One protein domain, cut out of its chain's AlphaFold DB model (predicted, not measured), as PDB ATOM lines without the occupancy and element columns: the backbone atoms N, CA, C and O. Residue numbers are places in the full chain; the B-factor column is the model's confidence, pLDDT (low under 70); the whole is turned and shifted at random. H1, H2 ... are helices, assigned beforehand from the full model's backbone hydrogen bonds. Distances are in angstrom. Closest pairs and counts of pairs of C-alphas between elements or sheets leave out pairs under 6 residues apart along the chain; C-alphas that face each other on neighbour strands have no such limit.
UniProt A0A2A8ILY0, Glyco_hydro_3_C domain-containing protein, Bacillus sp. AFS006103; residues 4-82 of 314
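What this domain is: This is residues 4 to 82 of the 314 residues of the protein "Glyco_hydro_3_C domain-containing protein" of Bacillus sp. AFS006103 (UniProt A0A2A8ILY0). A loose helical hairpin, H1 and H2, has the short helix H3 packed across one side of H2, while H4 starts near the last residues of H2 and reaches away as an arm, with residues 75 to 82 sticking out. At the other end of the longest axis lies H1, whose residues 4 to 11 also stick out; the long link 39 to 50 folds back from the end of H2 to H3. The printed part has 79 residues with four named helices, H1 to H4 in chain order, and no named strand: the class is all helix. It is only just loose, close to compact, with a radius of gyration of the C-alphas of 14.2 A and spans of 45 by 30 by 23 A.

How they stand to each other: H1, residues 4 to 22, and H2, residues 25 to 38, form a helical hairpin at a shallow tilt of 24 degrees, opposite ways. They touch through residues 16 to 20 of H1 and 28 to 32 of H2 alone; the closest C-alphas, those of Leu 20 and Thr 28, are 5.7 A apart. H2 is the hub, touching the three other helices. H3, residues 51 to 58, touches residues 29 to 34 of H2 at a steep tilt of 60 degrees, the same way, with the closest C-alphas, those of Ile 30 and Pro 52, 5.1 A apart. H4, residues 64 to 80, touches H2 with its residues 66 to 70 alone, meeting residues 37 to 38; the closest C-alphas, those of Ile 38 and Lys 66, are 7.2 A apart. Their steep tilt of 68 degrees, the same way, is only just short of about perpendicular. H3 and H4 are close but not clearly touching, with the C-alphas of Val 57 and Glu 64 closest at 6.0 A. H1 is apart from H3 and H4. In H1, H2, H3 and H4 every O i to N i+4 pair is within hydrogen-bond range.

Where its parts are: H1 begins at C-alpha 4 (48.138, 162.296, 275.542) and is 26.1 A long from first to last C-alpha. H2 is 20.3 A long and ends at C-alpha 38 (31.513, 158.474, 280.379). H3 has 8 residues. H4 is 24.3 A long and ends at C-alpha 80 (17.275, 164.323, 299.715).

The domain as a whole: The C-alphas farthest apart, those of Arg 22 and Gly 82, are 45.3 A apart. The printed part has no cut. The link from H2 to H3 is long, 12 residues; those from H1 to H2 and from H3 to H4 are tight. The mean pLDDT of the printed part is 73.1, and residues 4 to 33 are under 70.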
ATOM      1  N   ASN A   4      48.977 163.462 275.807       38.38
ATOM      2  CA  ASN A   4      48.138 162.296 275.542       38.38
ATOM      3  C   ASN A   4      46.665 162.555 275.896       38.38
ATOM      4  O   ASN A   4      45.778 162.181 275.133       38.38
ATOM      5  N   THR A   5      46.391 163.267 276.990       37.94
ATOM      6  CA  THR A   5      45.036 163.656 277.407       37.94
ATOM      7  C   THR A   5      44.431 164.670 276.434       37.94
ATOM      8  O   THR A   5      43.265 164.562 276.063       37.94
ATOM      9  N   ILE A   6      45.235 165.625 275.949       40.97
ATOM     10  CA  ILE A   6      44.809 166.596 274.926       40.97
ATOM     11  C   ILE A   6      44.553 165.889 273.583       40.97
ATOM     12  O   ILE A   6      43.552 166.164 272.923       40.97
ATOM     13  N   GLY A   7      45.402 164.924 273.212       31.08
ATOM     14  CA  GLY A   7      45.219 164.105 272.012       31.08
ATOM     15  C   GLY A   7      43.925 163.289 272.031       31.08
ATOM     16  O   GLY A   7      43.219 163.259 271.028       31.08
ATOM     17  N   ILE A   8      43.566 162.694 273.174       42.06
ATOM     18  CA  ILE A   8      42.331 161.912 273.345       42.06
ATOM     19  C   ILE A   8      41.081 162.799 273.251       42.06
ATOM     20  O   ILE A   8      40.113 162.412 272.602       42.06
ATOM     21  N   ILE A   9      41.105 164.007 273.824       40.50
ATOM     22  CA  ILE A   9      39.972 164.948 273.769       40.50
ATOM     23  C   ILE A   9      39.756 165.484 272.341       40.50
ATOM     24  O   ILE A   9      38.616 165.554 271.882       40.50
ATOM     25  N   ILE A  10      40.832 165.797 271.608       41.22
ATOM     26  CA  ILE A  10      40.760 166.254 270.205       41.22
ATOM     27  C   ILE A  10      40.306 165.121 269.271       41.22
ATOM     28  O   ILE A  10      39.536 165.353 268.336       41.22
ATOM     29  N   LEU A  11      40.736 163.882 269.536       39.09
ATOM     30  CA  LEU A  11      40.252 162.703 268.819       39.09
ATOM     31  C   LEU A  11      38.777 162.437 269.110       39.09
ATOM     32  O   LEU A  11      38.041 162.173 268.171       39.09
ATOM     33  N   LEU A  12      38.317 162.563 270.358       39.47
ATOM     34  CA  LEU A  12      36.908 162.378 270.719       39.47
ATOM     35  C   LEU A  12      36.002 163.431 270.072       39.47
ATOM     36  O   LEU A  12      34.975 163.060 269.512       39.47
ATOM     37  N   SER A  13      36.382 164.712 270.057       41.09
ATOM     38  CA  SER A  13      35.567 165.761 269.418       41.09
ATOM     39  C   SER A  13      35.513 165.614 267.892       41.09
ATOM     40  O   SER A  13      34.444 165.732 267.288       41.09
ATOM     41  N   SER A  14      36.640 165.259 267.268       43.03
ATOM     42  CA  SER A  14      36.728 165.024 265.822       43.03
ATOM     43  C   SER A  14      36.032 163.725 265.404       43.03
ATOM     44  O   SER A  14      35.410 163.672 264.345       43.03
ATOM     45  N   PHE A  15      36.088 162.683 266.237       46.81
ATOM     46  CA  PHE A  15      35.419 161.404 266.001       46.81
ATOM     47  C   PHE A  15      33.906 161.521 266.194       46.81
ATOM     48  O   PHE A  15      33.158 160.986 265.384       46.81
ATOM     49  N   VAL A  16      33.441 162.292 267.181       49.56
ATOM     50  CA  VAL A  16      32.017 162.625 267.348       49.56
ATOM     51  C   VAL A  16      31.489 163.362 266.115       49.56
ATOM     52  O   VAL A  16      30.463 162.962 265.569       49.56
ATOM     53  N   LEU A  17      32.220 164.359 265.602       43.38
ATOM     54  CA  LEU A  17      31.832 165.097 264.396       43.38
ATOM     55  C   LEU A  17      31.832 164.211 263.135       43.38
ATOM     56  O   LEU A  17      30.921 164.290 262.312       43.38
ATOM     57  N   LEU A  18      32.819 163.322 262.995       43.06
ATOM     58  CA  LEU A  18      32.897 162.381 261.873       43.06
ATOM     59  C   LEU A  18      31.792 161.314 261.942       43.06
ATOM     60  O   LEU A  18      31.263 160.914 260.903       43.06
ATOM     61  N   VAL A  19      31.427 160.869 263.150       47.19
ATOM     62  CA  VAL A  19      30.346 159.902 263.375       47.19
ATOM     63  C   VAL A  19      28.980 160.534 263.088       47.19
ATOM     64  O   VAL A  19      28.170 159.931 262.383       47.19
ATOM     65  N   LEU A  20      28.769 161.781 263.526       47.16
ATOM     66  CA  LEU A  20      27.575 162.584 263.238       47.16
ATOM     67  C   LEU A  20      27.349 162.809 261.733       47.16
ATOM     68  O   LEU A  20      26.202 162.836 261.294       47.16
ATOM     69  N   LEU A  21      28.420 162.942 260.942       47.47
ATOM     70  CA  LEU A  21      28.342 163.273 259.512       47.47
ATOM     71  C   LEU A  21      28.302 162.061 258.562       47.47
ATOM     72  O   LEU A  21      27.977 162.239 257.389       47.47
ATOM     73  N   ARG A  22      28.665 160.846 259.007       44.09
ATOM     74  CA  ARG A  22      28.860 159.688 258.101       44.09
ATOM     75  C   ARG A  22      28.092 158.412 258.434       44.09
ATOM     76  O   ARG A  22      28.084 157.515 257.592       44.09
ATOM     77  N   PHE A  23      27.460 158.297 259.600       44.38
ATOM     78  CA  PHE A  23      26.775 157.062 259.989       44.38
ATOM     79  C   PHE A  23      25.256 157.238 260.091       44.38
ATOM     80  O   PHE A  23      24.775 158.342 260.348       44.38
ATOM     81  N   PRO A  24      24.475 156.159 259.875       52.34
ATOM     82  CA  PRO A  24      23.034 156.192 260.087       52.34
ATOM     83  C   PRO A  24      22.726 156.667 261.510       52.34
ATOM     84  O   PRO A  24      23.380 156.238 262.459       52.34
ATOM     85  N   ILE A  25      21.706 157.518 261.643       53.44
ATOM     86  CA  ILE A  25      21.285 158.227 262.869       53.44
ATOM     87  C   ILE A  25      21.305 157.327 264.123       53.44
ATOM     88  O   ILE A  25      21.700 157.764 265.201       53.44
ATOM     89  N   ALA A  26      20.954 156.045 263.976       47.59
ATOM     90  CA  ALA A  26      20.966 155.056 265.053       47.59
ATOM     91  C   ALA A  26      22.362 154.769 265.647       47.59
ATOM     92  O   ALA A  26      22.483 154.619 266.860       47.59
ATOM     93  N   LEU A  27      23.425 154.708 264.834       50.31
ATOM     94  CA  LEU A  27      24.785 154.436 265.323       50.31
ATOM     95  C   LEU A  27      25.374 155.657 266.043       50.31
ATOM     96  O   LEU A  27      26.046 155.522 267.063       50.31
ATOM     97  N   THR A  28      25.052 156.852 265.552       59.00
ATOM     98  CA  THR A  28      25.433 158.130 266.159       59.00
ATOM     99  C   THR A  28      24.817 158.314 267.544       59.00
ATOM    100  O   THR A  28      25.504 158.740 268.468       59.00
ATOM    101  N   LEU A  29      23.551 157.924 267.722       59.72
ATOM    102  CA  LEU A  29      22.868 157.976 269.018       59.72
ATOM    103  C   LEU A  29      23.509 157.041 270.054       59.72
ATOM    104  O   LEU A  29      23.687 157.440 271.201       59.72
ATOM    105  N   ILE A  30      23.913 155.830 269.656       59.75
ATOM    106  CA  ILE A  30      24.564 154.866 270.562       59.75
ATOM    107  C   ILE A  30      25.919 155.395 271.045       59.75
ATOM    108  O   ILE A  30      26.197 155.382 272.245       59.75
ATOM    109  N   VAL A  31      26.746 155.904 270.126       63.94
ATOM    110  CA  VAL A  31      28.061 156.475 270.465       63.94
ATOM    111  C   VAL A  31      27.907 157.744 271.313       63.94
ATOM    112  O   VAL A  31      28.642 157.926 272.281       63.94
ATOM    113  N   SER A  32      26.916 158.587 271.009       65.50
ATOM    114  CA  SER A  32      26.625 159.804 271.775       65.50
ATOM    115  C   SER A  32      26.195 159.497 273.211       65.50
ATOM    116  O   SER A  32      26.741 160.086 274.142       65.50
ATOM    117  N   SER A  33      25.259 158.564 273.421       68.12
ATOM    118  CA  SER A  33      24.798 158.190 274.769       68.12
ATOM    119  C   SER A  33      25.920 157.580 275.610       68.12
ATOM    120  O   SER A  33      26.029 157.878 276.797       68.12
ATOM    121  N   LEU A  34      26.795 156.787 274.988       72.56
ATOM    122  CA  LEU A  34      27.965 156.214 275.647       72.56
ATOM    123  C   LEU A  34      28.941 157.295 276.135       72.56
ATOM    124  O   LEU A  34      29.304 157.319 277.311       72.56
ATOM    125  N   ILE A  35      29.345 158.205 275.242       75.31
ATOM    126  CA  ILE A  35      30.275 159.297 275.572       75.31
ATOM    127  C   ILE A  35      29.670 160.213 276.639       75.31
ATOM    128  O   ILE A  35      30.385 160.657 277.528       75.31
ATOM    129  N   THR A  36      28.358 160.448 276.588       78.00
ATOM    130  CA  THR A  36      27.634 161.295 277.546       78.00
ATOM    131  C   THR A  36      27.761 160.765 278.979       78.00
ATOM    132  O   THR A  36      28.142 161.519 279.876       78.00
ATOM    133  N   VAL A  37      27.531 159.464 279.191       81.00
ATOM    134  CA  VAL A  37      27.675 158.836 280.520       81.00
ATOM    135  C   VAL A  37      29.141 158.819 280.963       81.00
ATOM    136  O   VAL A  37      29.448 159.187 282.093       81.00
ATOM    137  N   ILE A  38      30.071 158.473 280.066       81.75
ATOM    138  CA  ILE A  38      31.513 158.474 280.379       81.75
ATOM    139  C   ILE A  38      32.012 159.880 280.750       81.75
ATOM    140  O   ILE A  38      32.863 160.018 281.626       81.75
ATOM    141  N   ALA A  39      31.463 160.922 280.124       85.62
ATOM    142  CA  ALA A  39      31.772 162.318 280.415       85.62
ATOM    143  C   ALA A  39      31.174 162.819 281.746       85.62
ATOM    144  O   ALA A  39      31.376 163.981 282.096       85.62
ATOM    145  N   GLY A  40      30.457 161.969 282.493       85.81
ATOM    146  CA  GLY A  40      29.891 162.294 283.805       85.81
ATOM    147  C   GLY A  40      28.498 162.920 283.754       85.81
ATOM    148  O   GLY A  40      28.064 163.541 284.723       85.81
ATOM    149  N   THR A  41      27.783 162.786 282.633       87.56
ATOM    150  CA  THR A  41      26.378 163.203 282.558       87.56
ATOM    151  C   THR A  41      25.484 162.108 283.127       87.56
ATOM    152  O   THR A  41      25.402 161.014 282.574       87.56
ATOM    153  N   ASN A  42      24.768 162.431 284.206       88.62
ATOM    154  CA  ASN A  42      23.972 161.455 284.957       88.62
ATOM    155  C   ASN A  42      22.501 161.372 284.502       88.62
ATOM    156  O   ASN A  42      21.821 160.409 284.832       88.62
ATOM    157  N   ILE A  43      21.997 162.357 283.742       87.19
ATOM    158  CA  ILE A  43      20.642 162.365 283.154       87.19
ATOM    159  C   ILE A  43      20.745 162.704 281.671       87.19
ATOM    160  O   ILE A  43      21.310 163.735 281.312       87.19
ATOM    161  N   ILE A  44      20.126 161.889 280.818       82.44
ATOM    162  CA  ILE A  44      19.969 162.189 279.392       82.44
ATOM    163  C   ILE A  44      18.548 162.715 279.171       82.44
ATOM    164  O   ILE A  44      17.575 161.976 279.285       82.44
ATOM    165  N   SER A  45      18.427 164.012 278.882       81.25
ATOM    166  CA  SER A  45      17.145 164.658 278.574       81.25
ATOM    167  C   SER A  45      16.830 164.574 277.078       81.25
ATOM    168  O   SER A  45      17.731 164.630 276.243       81.25
ATOM    169  N   GLY A  46      15.547 164.450 276.730       76.88
ATOM    170  CA  GLY A  46      15.081 164.403 275.338       76.88
ATOM    171  C   GLY A  46      15.139 163.024 274.667       76.88
ATOM    172  O   GLY A  46      14.706 162.901 273.523       76.88
ATOM    173  N   ALA A  47      15.602 161.983 275.365       75.44
ATOM    174  CA  ALA A  47      15.560 160.594 274.909       75.44
ATOM    175  C   ALA A  47      15.010 159.689 276.020       75.44
ATOM    176  O   ALA A  47      15.516 159.699 277.137       75.44
ATOM    177  N   SER A  48      13.968 158.910 275.720       79.88
ATOM    178  CA  SER A  48      13.325 157.994 276.679       79.88
ATOM    179  C   SER A  48      13.661 156.521 276.451       79.88
ATOM    180  O   SER A  48      13.278 155.686 277.266       79.88
ATOM    181  N   ASP A  49      14.353 156.187 275.358       83.94
ATOM    182  CA  ASP A  49      14.745 154.815 275.036       83.94
ATOM    183  C   ASP A  49      16.074 154.447 275.727       83.94
ATOM    184  O   ASP A  49      17.121 154.984 275.352       83.94
ATOM    185  N   PRO A  50      16.078 153.523 276.708       87.25
ATOM    186  CA  PRO A  50      17.297 153.096 277.390       87.25
ATOM    187  C   PRO A  50      18.099 152.053 276.595       87.25
ATOM    188  O   PRO A  50      19.220 151.716 276.983       87.25
ATOM    189  N   THR A  51      17.553 151.520 275.493       89.19
ATOM    190  CA  THR A  51      18.152 150.428 274.706       89.19
ATOM    191  C   THR A  51      19.614 150.678 274.313       89.19
ATOM    192  O   THR A  51      20.416 149.746 274.445       89.19
ATOM    193  N   PRO A  52      20.028 151.893 273.892       85.44
ATOM    194  CA  PRO A  52      21.428 152.174 273.575       85.44
ATOM    195  C   PRO A  52      22.385 151.932 274.748       85.44
ATOM    196  O   PRO A  52      23.439 151.328 274.560       85.44
ATOM    197  N   ILE A  53      22.004 152.349 275.959       86.75
ATOM    198  CA  ILE A  53      22.824 152.196 277.171       86.75
ATOM    199  C   ILE A  53      22.863 150.727 277.586       86.75
ATOM    200  O   ILE A  53      23.938 150.182 277.830       86.75
ATOM    201  N   ILE A  54      21.706 150.056 277.580       90.19
ATOM    202  CA  ILE A  54      21.607 148.626 277.900       90.19
ATOM    203  C   ILE A  54      22.507 147.803 276.971       90.19
ATOM    204  O   ILE A  54      23.244 146.929 277.425       90.19
ATOM    205  N   ASN A  55      22.467 148.080 275.667       88.94
ATOM    206  CA  ASN A  55      23.307 147.386 274.699       88.94
ATOM    207  C   ASN A  55      24.788 147.730 274.878       88.94
ATOM    208  O   ASN A  55      25.623 146.842 274.719       88.94
ATOM    209  N   ALA A  56      25.132 148.973 275.221       87.50
ATOM    210  CA  ALA A  56      26.515 149.347 275.496       87.50
ATOM    211  C   ALA A  56      27.090 148.556 276.681       87.50
ATOM    212  O   ALA A  56      28.196 148.033 276.569       87.50
ATOM    213  N   VAL A  57      26.319 148.379 277.760       91.00
ATOM    214  CA  VAL A  57      26.726 147.545 278.904       91.00
ATOM    215  C   VAL A  57      26.849 146.075 278.498       91.00
ATOM    216  O   VAL A  57      27.900 145.467 278.682       91.00
ATOM    217  N   LYS A  58      25.822 145.506 277.850       93.25
ATOM    218  CA  LYS A  58      25.816 144.088 277.434       93.25
ATOM    219  C   LYS A  58      26.966 143.710 276.500       93.25
ATOM    220  O   LYS A  58      27.431 142.577 276.541       93.25
ATOM    221  N   ASN A  59      27.397 144.638 275.649       90.44
ATOM    222  CA  ASN A  59      28.507 144.423 274.720       90.44
ATOM    223  C   ASN A  59      29.875 144.828 275.308       90.44
ATOM    224  O   ASN A  59      30.863 144.818 274.578       90.44
ATOM    225  N   GLY A  60      29.949 145.203 276.592       89.75
ATOM    226  CA  GLY A  60      31.194 145.599 277.263       89.75
ATOM    227  C   GLY A  60      31.765 146.948 276.811       89.75
ATOM    228  O   GLY A  60      32.932 147.235 277.059       89.75
ATOM    229  N   LEU A  61      30.962 147.774 276.131       86.88
ATOM    230  CA  LEU A  61      31.345 149.115 275.679       86.88
ATOM    231  C   LEU A  61      31.213 150.160 276.799       86.88
ATOM    232  O   LEU A  61      31.902 151.176 276.760       86.88
ATOM    233  N   LEU A  62      30.340 149.910 277.780       87.19
ATOM    234  CA  LEU A  62      30.162 150.711 278.991       87.19
ATOM    235  C   LEU A  62      30.302 149.808 280.217       87.19
ATOM    236  O   LEU A  62      29.615 148.796 280.311       87.19
ATOM    237  N   ALA A  63      31.168 150.187 281.152       91.12
ATOM    238  CA  ALA A  63      31.269 149.520 282.445       91.12
ATOM    239  C   ALA A  63      29.969 149.732 283.244       91.12
ATOM    240  O   ALA A  63      29.485 150.864 283.332       91.12
ATOM    241  N   GLU A  64      29.405 148.668 283.815       92.75
ATOM    242  CA  GLU A  64      28.172 148.748 284.613       92.75
ATOM    243  C   GLU A  64      28.366 149.660 285.831       92.75
ATOM    244  O   GLU A  64      27.501 150.475 286.136       92.75
ATOM    245  N   GLU A  65      29.568 149.671 286.412       93.31
ATOM    246  CA  GLU A  65      29.934 150.532 287.538       93.31
ATOM    247  C   GLU A  65      29.765 152.026 287.218       93.31
ATOM    248  O   GLU A  65      29.502 152.833 288.109       93.31
ATOM    249  N   LYS A  66      29.892 152.421 285.941       90.62
ATOM    250  CA  LYS A  66      29.652 153.809 285.509       90.62
ATOM    251  C   LYS A  66      28.170 154.160 285.461       90.62
ATOM    252  O   LYS A  66      27.800 155.310 285.714       90.62
ATOM    253  N   VAL A  67      27.325 153.180 285.158       91.06
ATOM    254  CA  VAL A  67      25.873 153.329 285.268       91.06
ATOM    255  C   VAL A  67      25.485 153.417 286.742       91.06
ATOM    256  O   VAL A  67      24.769 154.344 287.112       91.06
ATOM    257  N   ASP A  68      26.025 152.540 287.589       93.88
ATOM    258  CA  ASP A  68      25.762 152.532 289.033       93.88
ATOM    259  C   ASP A  68      26.169 153.839 289.718       93.88
ATOM    260  O   ASP A  68      25.428 154.369 290.549       93.88
ATOM    261  N   GLU A  69      27.321 154.403 289.346       93.94
ATOM    262  CA  GLU A  69      27.775 155.715 289.814       93.94
ATOM    263  C   GLU A  69      26.746 156.809 289.475       93.94
ATOM    264  O   GLU A  69      26.309 157.556 290.355       93.94
ATOM    265  N   SER A  70      26.287 156.849 288.220       91.75
ATOM    266  CA  SER A  70      25.285 157.819 287.757       91.75
ATOM    267  C   SER A  70      23.955 157.656 288.497       91.75
ATOM    268  O   SER A  70      23.388 158.631 288.993       91.75
ATOM    269  N   VAL A  71      23.475 156.415 288.628       93.38
ATOM    270  CA  VAL A  71      22.243 156.074 289.352       93.38
ATOM    271  C   VAL A  71      22.350 156.472 290.823       93.38
ATOM    272  O   VAL A  71      21.404 157.033 291.372       93.38
ATOM    273  N   THR A  72      23.509 156.266 291.450       95.62
ATOM    274  CA  THR A  72      23.758 156.661 292.842       95.62
ATOM    275  C   THR A  72      23.592 158.168 293.032       95.62
ATOM    276  O   THR A  72      22.946 158.588 293.991       95.62
ATOM    277  N   PHE A  73      24.103 159.002 292.116       95.12
ATOM    278  CA  PHE A  73      23.886 160.452 292.183       95.12
ATOM    279  C   PHE A  73      22.402 160.821 292.089       95.12
ATOM    280  O   PHE A  73      21.923 161.616 292.898       95.12
ATOM    281  N   LEU A  74      21.662 160.219 291.153       93.94
ATOM    282  CA  LEU A  74      20.235 160.504 290.978       93.94
ATOM    283  C   LEU A  74      19.409 160.092 292.190       93.94
ATOM    284  O   LEU A  74      18.635 160.895 292.709       93.94
ATOM    285  N   LEU A  75      19.591 158.857 292.658       96.38
ATOM    286  CA  LEU A  75      18.852 158.337 293.801       96.38
ATOM    287  C   LEU A  75      19.159 159.142 295.063       96.38
ATOM    288  O   LEU A  75      18.238 159.452 295.812       96.38
ATOM    289  N   ASN A  76      20.412 159.558 295.271       96.94
ATOM    290  CA  ASN A  76      20.770 160.418 296.397       96.94
ATOM    291  C   ASN A  76      20.015 161.754 296.373       96.94
ATOM    292  O   ASN A  76      19.495 162.168 297.408       96.94
ATOM    293  N   GLU A  77      19.923 162.428 295.224       96.25
ATOM    294  CA  GLU A  77      19.158 163.677 295.121       96.25
ATOM    295  C   GLU A  77      17.651 163.442 295.298       96.25
ATOM    296  O   GLU A  77      16.995 164.185 296.025       96.25
ATOM    297  N   MET A  78      17.103 162.364 294.728       95.75
ATOM    298  CA  MET A  78      15.693 161.997 294.916       95.75
ATOM    299  C   MET A  78      15.356 161.705 296.389       95.75
ATOM    300  O   MET A  78      14.305 162.130 296.869       95.75
ATOM    301  N   MET A  79      16.258 161.040 297.118       96.81
ATOM    302  CA  MET A  79      16.135 160.801 298.561       96.81
ATOM    303  C   MET A  79      16.210 162.113 299.353       96.81
ATOM    304  O   MET A  79      15.371 162.358 300.212       96.81
ATOM    305  N   LYS A  80      17.164 163.007 299.047       96.69
ATOM    306  CA  LYS A  80      17.275 164.323 299.715       96.69
ATOM    307  C   LYS A  80      16.046 165.204 299.499       96.69
ATOM    308  O   LYS A  80      15.665 165.946 300.400       96.69
ATOM    309  N   LEU A  81      15.440 165.130 298.316       96.06
ATOM    310  CA  LEU A  81      14.195 165.826 297.985       96.06
ATOM    311  C   LEU A  81      12.960 165.191 298.650       96.06
ATOM    312  O   LEU A  81      11.868 165.741 298.532       96.06
ATOM    313  N   GLY A  82      13.118 164.058 299.344       95.88
ATOM    314  CA  GLY A  82      12.033 163.349 300.018       95.88
ATOM    315  C   GLY A  82      11.052 162.684 299.054       95.88
ATOM    316  O   GLY A  82       9.901 162.454 299.417       95.88
TER     317      GLY A  82